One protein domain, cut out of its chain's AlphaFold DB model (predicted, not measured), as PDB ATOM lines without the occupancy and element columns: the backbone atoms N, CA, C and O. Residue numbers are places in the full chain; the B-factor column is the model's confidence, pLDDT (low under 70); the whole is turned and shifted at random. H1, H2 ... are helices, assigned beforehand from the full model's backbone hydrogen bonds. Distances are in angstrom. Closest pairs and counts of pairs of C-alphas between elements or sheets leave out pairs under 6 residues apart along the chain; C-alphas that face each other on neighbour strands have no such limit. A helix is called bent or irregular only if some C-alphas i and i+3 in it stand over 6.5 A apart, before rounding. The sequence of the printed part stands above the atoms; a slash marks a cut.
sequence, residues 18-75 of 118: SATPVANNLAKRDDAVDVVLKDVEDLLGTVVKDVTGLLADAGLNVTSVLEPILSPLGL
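What this domain is: This is residues 18 to 75 of the 118 residues of an uncharacterized protein of [Candida] duobushaemulonis (UniProt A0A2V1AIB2). One long helix, H1, makes the long axis, and after its last residue, Asp 57, a tight turn leads into a short helix, H2, which folds back alongside the last part of H1 and touches it only at the corner by the turn. Residues 18 to 47 stick out as a bare arm. The printed part has 58 residues with two named helices, H1 then H2, and no named strand: all helix. It is extended, with a radius of gyration of the C-alphas of 18.3 A, a rod of 62 by 19 by 7 A.

Where its parts are: H1, residues 19 to 57, is 56.6 A long from C-alpha 19 at (170.182, 171.066, 211.159) to C-alpha 57 at (215.339, 144.355, 232.422). H2, residues 62 to 70, measures 11.6 A and ends with C-alpha 70 at (206.925, 153.685, 216.335). H2 is irregular, but only just: C-alphas 65 and 68 are 6.6 A apart.

How they stand to each other: H1 and H2 only just touch, with 3 pairs of C-alphas within 8 A, and only at the corner by their tight link. H1 touches H2 with residues 52 to 56 alone; the closest C-alphas, of Leu 55 and Val 62, are 5.9 A apart. Their lines stand at a shallow tilt of 25 degrees, opposite ways. In H1 every O i to N i+4 pair is within hydrogen-bond range; in H2, 3 of 5.

The domain as a whole: The C-alphas farthest apart, of Ser 18 and Gly 59, are 62.1 A apart. The printed part has no cut. Mean pLDDT of the printed part is 70.5; residues 18 to 30, 32, 70 and 73 to 75 are under 70.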
ATOM      1  N   SER A  18     165.508 170.463 210.157       51.56
ATOM      2  CA  SER A  18     166.375 171.196 211.060       51.56
ATOM      3  C   SER A  18     167.774 170.592 211.049       51.56
ATOM      4  O   SER A  18     167.934 169.382 211.208       51.56
ATOM      5  N   ALA A  19     168.789 171.444 210.934       49.47
ATOM      6  CA  ALA A  19     170.182 171.066 211.159       49.47
ATOM      7  C   ALA A  19     170.422 170.561 212.600       49.47
ATOM      8  O   ALA A  19     171.422 169.911 212.872       49.47
ATOM      9  N   THR A  20     169.489 170.809 213.525       51.31
ATOM     10  CA  THR A  20     169.565 170.477 214.957       51.31
ATOM     11  C   THR A  20     169.726 168.976 215.272       51.31
ATOM     12  O   THR A  20     170.658 168.627 215.993       51.31
ATOM     13  N   PRO A  21     168.894 168.042 214.762       54.94
ATOM     14  CA  PRO A  21     169.098 166.606 214.933       54.94
ATOM     15  C   PRO A  21     170.387 166.102 214.279       54.94
ATOM     16  O   PRO A  21     171.002 165.192 214.827       54.94
ATOM     17  N   VAL A  22     170.826 166.677 213.155       53.62
ATOM     18  CA  VAL A  22     172.111 166.305 212.537       53.62
ATOM     19  C   VAL A  22     173.270 166.769 213.421       53.62
ATOM     20  O   VAL A  22     174.117 165.952 213.759       53.62
ATOM     21  N   ALA A  23     173.246 168.017 213.893       55.94
ATOM     22  CA  ALA A  23     174.250 168.582 214.795       55.94
ATOM     23  C   ALA A  23     174.358 167.804 216.117       55.94
ATOM     24  O   ALA A  23     175.458 167.472 216.542       55.94
ATOM     25  N   ASN A  24     173.231 167.424 216.729       56.19
ATOM     26  CA  ASN A  24     173.235 166.630 217.963       56.19
ATOM     27  C   ASN A  24     173.779 165.206 217.767       56.19
ATOM     28  O   ASN A  24     174.413 164.663 218.670       56.19
ATOM     29  N   ASN A  25     173.509 164.574 216.621       55.28
ATOM     30  CA  ASN A  25     174.059 163.251 216.317       55.28
ATOM     31  C   ASN A  25     175.537 163.309 215.916       55.28
ATOM     32  O   ASN A  25     176.234 162.315 216.100       55.28
ATOM     33  N   LEU A  26     175.996 164.433 215.361       53.06
ATOM     34  CA  LEU A  26     177.405 164.667 215.064       53.06
ATOM     35  C   LEU A  26     178.186 164.909 216.360       53.06
ATOM     36  O   LEU A  26     179.109 164.160 216.636       53.06
ATOM     37  N   ALA A  27     177.708 165.811 217.222       59.25
ATOM     38  CA  ALA A  27     178.326 166.113 218.515       59.25
ATOM     39  C   ALA A  27     178.471 164.870 219.412       59.25
ATOM     40  O   ALA A  27     179.554 164.576 219.894       59.25
ATOM     41  N   LYS A  28     177.412 164.059 219.555       57.41
ATOM     42  CA  LYS A  28     177.484 162.803 220.329       57.41
ATOM     43  C   LYS A  28     178.467 161.782 219.759       57.41
ATOM     44  O   LYS A  28     178.936 160.909 220.485       57.41
ATOM     45  N   ARG A  29     178.677 161.808 218.443       59.53
ATOM     46  CA  ARG A  29     179.588 160.887 217.766       59.53
ATOM     47  C   ARG A  29     181.025 161.368 217.915       59.53
ATOM     48  O   ARG A  29     181.873 160.523 218.162       59.53
ATOM     49  N   ASP A  30     181.257 162.674 217.837       64.44
ATOM     50  CA  ASP A  30     182.554 163.291 218.122       64.44
ATOM     51  C   ASP A  30     182.972 162.998 219.569       64.44
ATOM     52  O   ASP A  30     184.033 162.422 219.776       64.44
ATOM     53  N   ASP A  31     182.078 163.195 220.548       70.31
ATOM     54  CA  ASP A  31     182.351 162.865 221.957       70.31
ATOM     55  C   ASP A  31     182.744 161.386 222.149       70.31
ATOM     56  O   ASP A  31     183.664 161.051 222.894       70.31
ATOM     57  N   ALA A  32     182.040 160.467 221.479       67.06
ATOM     58  CA  ALA A  32     182.327 159.036 221.574       67.06
ATOM     59  C   ALA A  32     183.642 158.654 220.876       67.06
ATOM     60  O   ALA A  32     184.346 157.758 221.341       67.06
ATOM     61  N   VAL A  33     183.969 159.312 219.762       70.50
ATOM     62  CA  VAL A  33     185.235 159.121 219.047       70.50
ATOM     63  C   VAL A  33     186.397 159.635 219.890       70.50
ATOM     64  O   VAL A  33     187.386 158.919 220.022       70.50
ATOM     65  N   ASP A  34     186.254 160.794 220.530       72.00
ATOM     66  CA  ASP A  34     187.278 161.372 221.402       72.00
ATOM     67  C   ASP A  34     187.567 160.478 222.611       72.00
ATOM     68  O   ASP A  34     188.729 160.230 222.932       72.00
ATOM     69  N   VAL A  35     186.530 159.914 223.239       76.12
ATOM     70  CA  VAL A  35     186.696 158.953 224.344       76.12
ATOM     71  C   VAL A  35     187.442 157.698 223.884       76.12
ATOM     72  O   VAL A  35     188.382 157.264 224.543       76.12
ATOM     73  N   VAL A  36     187.079 157.126 222.734       75.00
ATOM     74  CA  VAL A  36     187.756 155.923 222.218       75.00
ATOM     75  C   VAL A  36     189.205 156.221 221.828       75.00
ATOM     76  O   VAL A  36     190.085 155.398 222.076       75.00
ATOM     77  N   LEU A  37     189.483 157.384 221.234       75.19
ATOM     78  CA  LEU A  37     190.845 157.797 220.892       75.19
ATOM     79  C   LEU A  37     191.702 157.998 222.146       75.19
ATOM     80  O   LEU A  37     192.834 157.515 222.178       75.19
ATOM     81  N   LYS A  38     191.141 158.624 223.185       72.50
ATOM     82  CA  LYS A  38     191.763 158.785 224.504       72.50
ATOM     83  C   LYS A  38     192.118 157.430 225.128       72.50
ATOM     84  O   LYS A  38     193.255 157.234 225.547       72.50
ATOM     85  N   ASP A  39     191.179 156.486 225.133       74.62
ATOM     86  CA  ASP A  39     191.393 155.142 225.684       74.62
ATOM     87  C   ASP A  39     192.477 154.373 224.911       74.62
ATOM     88  O   ASP A  39     193.315 153.683 225.500       74.62
ATOM     89  N   VAL A  40     192.492 154.500 223.579       75.06
ATOM     90  CA  VAL A  40     193.518 153.893 222.720       75.06
ATOM     91  C   VAL A  40     194.893 154.512 222.983       75.06
ATOM     92  O   VAL A  40     195.877 153.775 223.043       75.06
ATOM     93  N   GLU A  41     194.976 155.829 223.169       77.00
ATOM     94  CA  GLU A  41     196.217 156.533 223.508       77.00
ATOM     95  C   GLU A  41     196.767 156.091 224.871       77.00
ATOM     96  O   GLU A  41     197.939 155.718 224.971       77.00
ATOM     97  N   ASP A  42     195.914 156.045 225.896       75.44
ATOM     98  CA  ASP A  42     196.295 155.637 227.250       75.44
ATOM     99  C   ASP A  42     196.765 154.162 227.280       75.44
ATOM    100  O   ASP A  42     197.758 153.815 227.938       75.44
ATOM    101  N   LEU A  43     196.117 153.284 226.499       80.00
ATOM    102  CA  LEU A  43     196.532 151.889 226.336       80.00
ATOM    103  C   LEU A  43     197.886 151.770 225.621       80.00
ATOM    104  O   LEU A  43     198.762 151.037 226.082       80.00
ATOM    105  N   LEU A  44     198.086 152.503 224.522       80.00
ATOM    106  CA  LEU A  44     199.361 152.540 223.798       80.00
ATOM    107  C   LEU A  44     200.499 153.056 224.686       80.00
ATOM    108  O   LEU A  44     201.580 152.466 224.687       80.00
ATOM    109  N   GLY A  45     200.254 154.101 225.480       76.38
ATOM    110  CA  GLY A  45     201.221 154.627 226.444       76.38
ATOM    111  C   GLY A  45     201.625 153.591 227.496       76.38
ATOM    112  O   GLY A  45     202.812 153.430 227.791       76.38
ATOM    113  N   THR A  46     200.653 152.833 228.010       79.56
ATOM    114  CA  THR A  46     200.899 151.740 228.965       79.56
ATOM    115  C   THR A  46     201.741 150.628 228.335       79.56
ATOM    116  O   THR A  46     202.768 150.244 228.891       79.56
ATOM    117  N   VAL A  47     201.386 150.180 227.127       79.94
ATOM    118  CA  VAL A  47     202.129 149.135 226.402       79.94
ATOM    119  C   VAL A  47     203.572 149.559 226.125       79.94
ATOM    120  O   VAL A  47     204.494 148.775 226.341       79.94
ATOM    121  N   VAL A  48     203.801 150.802 225.685       81.50
ATOM    122  CA  VAL A  48     205.161 151.316 225.444       81.50
ATOM    123  C   VAL A  48     205.983 151.315 226.730       81.50
ATOM    124  O   VAL A  48     207.153 150.926 226.705       81.50
ATOM    125  N   LYS A  49     205.388 151.713 227.857       78.81
ATOM    126  CA  LYS A  49     206.059 151.729 229.160       78.81
ATOM    127  C   LYS A  49     206.434 150.322 229.629       78.81
ATOM    128  O   LYS A  49     207.580 150.109 230.024       78.81
ATOM    129  N   ASP A  50     205.510 149.373 229.529       83.38
ATOM    130  CA  ASP A  50     205.729 147.990 229.958       83.38
ATOM    131  C   ASP A  50     206.789 147.298 229.095       83.38
ATOM    132  O   ASP A  50     207.713 146.672 229.616       83.38
ATOM    133  N   VAL A  51     206.721 147.474 227.770       79.19
ATOM    134  CA  VAL A  51     207.724 146.941 226.839       79.19
ATOM    135  C   VAL A  51     209.087 147.593 227.072       79.19
ATOM    136  O   VAL A  51     210.101 146.902 227.050       79.19
ATOM    137  N   THR A  52     209.136 148.897 227.355       78.81
ATOM    138  CA  THR A  52     210.386 149.590 227.714       78.81
ATOM    139  C   THR A  52     211.009 148.999 228.979       78.81
ATOM    140  O   THR A  52     212.214 148.758 228.996       78.81
ATOM    141  N   GLY A  53     210.201 148.728 230.011       77.62
ATOM    142  CA  GLY A  53     210.654 148.080 231.244       77.62
ATOM    143  C   GLY A  53     211.205 146.676 230.993       77.62
ATOM    144  O   GLY A  53     212.335 146.387 231.369       77.62
ATOM    145  N   LEU A  54     210.464 145.845 230.256       80.56
ATOM    146  CA  LEU A  54     210.890 144.496 229.864       80.56
ATOM    147  C   LEU A  54     212.204 144.491 229.073       80.56
ATOM    148  O   LEU A  54     213.071 143.648 229.301       80.56
ATOM    149  N   LEU A  55     212.359 145.427 228.136       78.62
ATOM    150  CA  LEU A  55     213.578 145.564 227.340       78.62
ATOM    151  C   LEU A  55     214.761 146.036 228.191       78.62
ATOM    152  O   LEU A  55     215.867 145.528 228.011       78.62
ATOM    153  N   ALA A  56     214.532 146.958 229.130       75.38
ATOM    154  CA  ALA A  56     215.551 147.416 230.069       75.38
ATOM    155  C   ALA A  56     216.002 146.292 231.018       75.38
ATOM    156  O   ALA A  56     217.206 146.087 231.179       75.38
ATOM    157  N   ASP A  57     215.062 145.517 231.564       79.19
ATOM    158  CA  ASP A  57     215.339 144.355 232.422       79.19
ATOM    159  C   ASP A  57     216.100 143.252 231.668       79.19
ATOM    160  O   ASP A  57     216.942 142.558 232.239       79.19
ATOM    161  N   ALA A  58     215.855 143.123 230.362       77.69
ATOM    162  CA  ALA A  58     216.576 142.216 229.472       77.69
ATOM    163  C   ALA A  58     217.932 142.768 228.975       77.69
ATOM    164  O   ALA A  58     218.634 142.077 228.236       77.69
ATOM    165  N   GLY A  59     218.311 143.999 229.344       75.75
ATOM    166  CA  GLY A  59     219.552 144.650 228.903       75.75
ATOM    167  C   GLY A  59     219.584 145.020 227.413       75.75
ATOM    168  O   GLY A  59     220.660 145.212 226.844       75.75
ATOM    169  N   LEU A  60     218.422 145.097 226.761       76.25
ATOM    170  CA  LEU A  60     218.286 145.383 225.335       76.25
ATOM    171  C   LEU A  60     218.169 146.889 225.075       76.25
ATOM    172  O   LEU A  60     217.596 147.648 225.856       76.25
ATOM    173  N   ASN A  61     218.697 147.335 223.931       77.75
ATOM    174  CA  ASN A  61     218.586 148.730 223.514       77.75
ATOM    175  C   ASN A  61     217.139 149.043 223.098       77.75
ATOM    176  O   ASN A  61     216.710 148.708 221.993       77.75
ATOM    177  N   VAL A  62     216.416 149.710 223.996       72.12
ATOM    178  CA  VAL A  62     215.014 150.122 223.841       72.12
ATOM    179  C   VAL A  62     214.785 150.893 222.541       72.12
ATOM    180  O   VAL A  62     213.847 150.592 221.808       72.12
ATOM    181  N   THR A  63     215.662 151.846 222.221       71.12
ATOM    182  CA  THR A  63     215.549 152.683 221.020       71.12
ATOM    183  C   THR A  63     215.607 151.833 219.756       71.12
ATOM    184  O   THR A  63     214.728 151.936 218.911       71.12
ATOM    185  N   SER A  64     216.564 150.906 219.667       74.50
ATOM    186  CA  SER A  64     216.705 150.032 218.495       74.50
ATOM    187  C   SER A  64     215.503 149.107 218.272       74.50
ATOM    188  O   SER A  64     215.287 148.669 217.142       74.50
ATOM    189  N   VAL A  65     214.759 148.770 219.329       74.88
ATOM    190  CA  VAL A  65     213.608 147.858 219.256       74.88
ATOM    191  C   VAL A  65     212.306 148.618 219.013       74.88
ATOM    192  O   VAL A  65     211.481 148.172 218.219       74.88
ATOM    193  N   LEU A  66     212.113 149.771 219.659       72.62
ATOM    194  CA  LEU A  66     210.870 150.538 219.569       72.62
ATOM    195  C   LEU A  66     210.834 151.496 218.374       72.62
ATOM    196  O   LEU A  66     209.768 151.710 217.805       72.62
ATOM    197  N   GLU A  67     211.964 152.055 217.943       73.69
ATOM    198  CA  GLU A  67     212.006 153.035 216.847       73.69
ATOM    199  C   GLU A  67     211.457 152.503 215.504       73.69
ATOM    200  O   GLU A  67     210.683 153.225 214.864       73.69
ATOM    201  N   PRO A  68     211.719 151.245 215.085       77.25
ATOM    202  CA  PRO A  68     211.100 150.658 213.892       77.25
ATOM    203  C   PRO A  68     209.593 150.407 214.037       77.25
ATOM    204  O   PRO A  68     208.889 150.341 213.034       77.25
ATOM    205  N   ILE A  69     209.097 150.250 215.268       73.38
ATOM    206  CA  ILE A  69     207.682 149.987 215.577       73.38
ATOM    207  C   ILE A  69     206.900 151.306 215.639       73.38
ATOM    208  O   ILE A  69     205.763 151.385 215.179       73.38
ATOM    209  N   LEU A  70     207.524 152.361 216.169       69.31
ATOM    210  CA  LEU A  70     206.925 153.685 216.335       69.31
ATOM    211  C   LEU A  70     207.024 154.551 215.067       69.31
ATOM    212  O   LEU A  70     206.142 155.377 214.830       69.31
ATOM    213  N   SER A  71     208.051 154.363 214.228       70.12
ATOM    214  CA  SER A  71     208.231 155.141 212.988       70.12
ATOM    215  C   SER A  71     207.065 155.009 211.990       70.12
ATOM    216  O   SER A  71     206.595 156.040 211.502       70.12
ATOM    217  N   PRO A  72     206.524 153.805 211.704       70.88
ATOM    218  CA  PRO A  72     205.371 153.633 210.815       70.88
ATOM    219  C   PRO A  72     204.082 154.227 211.380       70.88
ATOM    220  O   PRO A  72     203.194 154.605 210.620       70.88
ATOM    221  N   LEU A  73     203.973 154.325 212.711       65.75
ATOM    222  CA  LEU A  73     202.810 154.912 213.372       65.75
ATOM    223  C   LEU A  73     202.749 156.433 213.203       65.75
ATOM    224  O   LEU A  73     201.719 157.017 213.525       65.75
ATOM    225  N   GLY A  74     203.812 157.070 212.693       61.16
ATOM    226  CA  GLY A  74     203.778 158.460 212.248       61.16
ATOM    227  C   GLY A  74     203.293 159.438 213.315       61.16
ATOM    228  O   GLY A  74     202.685 160.440 212.965       61.16
ATOM    229  N   LEU A  75     203.536 159.159 214.602       60.84
ATOM    230  CA  LEU A  75     203.034 159.956 215.732       60.84
ATOM    231  C   LEU A  75     203.382 161.447 215.585       60.84
ATOM    232  O   LEU A  75     202.496 162.289 215.660       60.84
TER     233      LEU A  75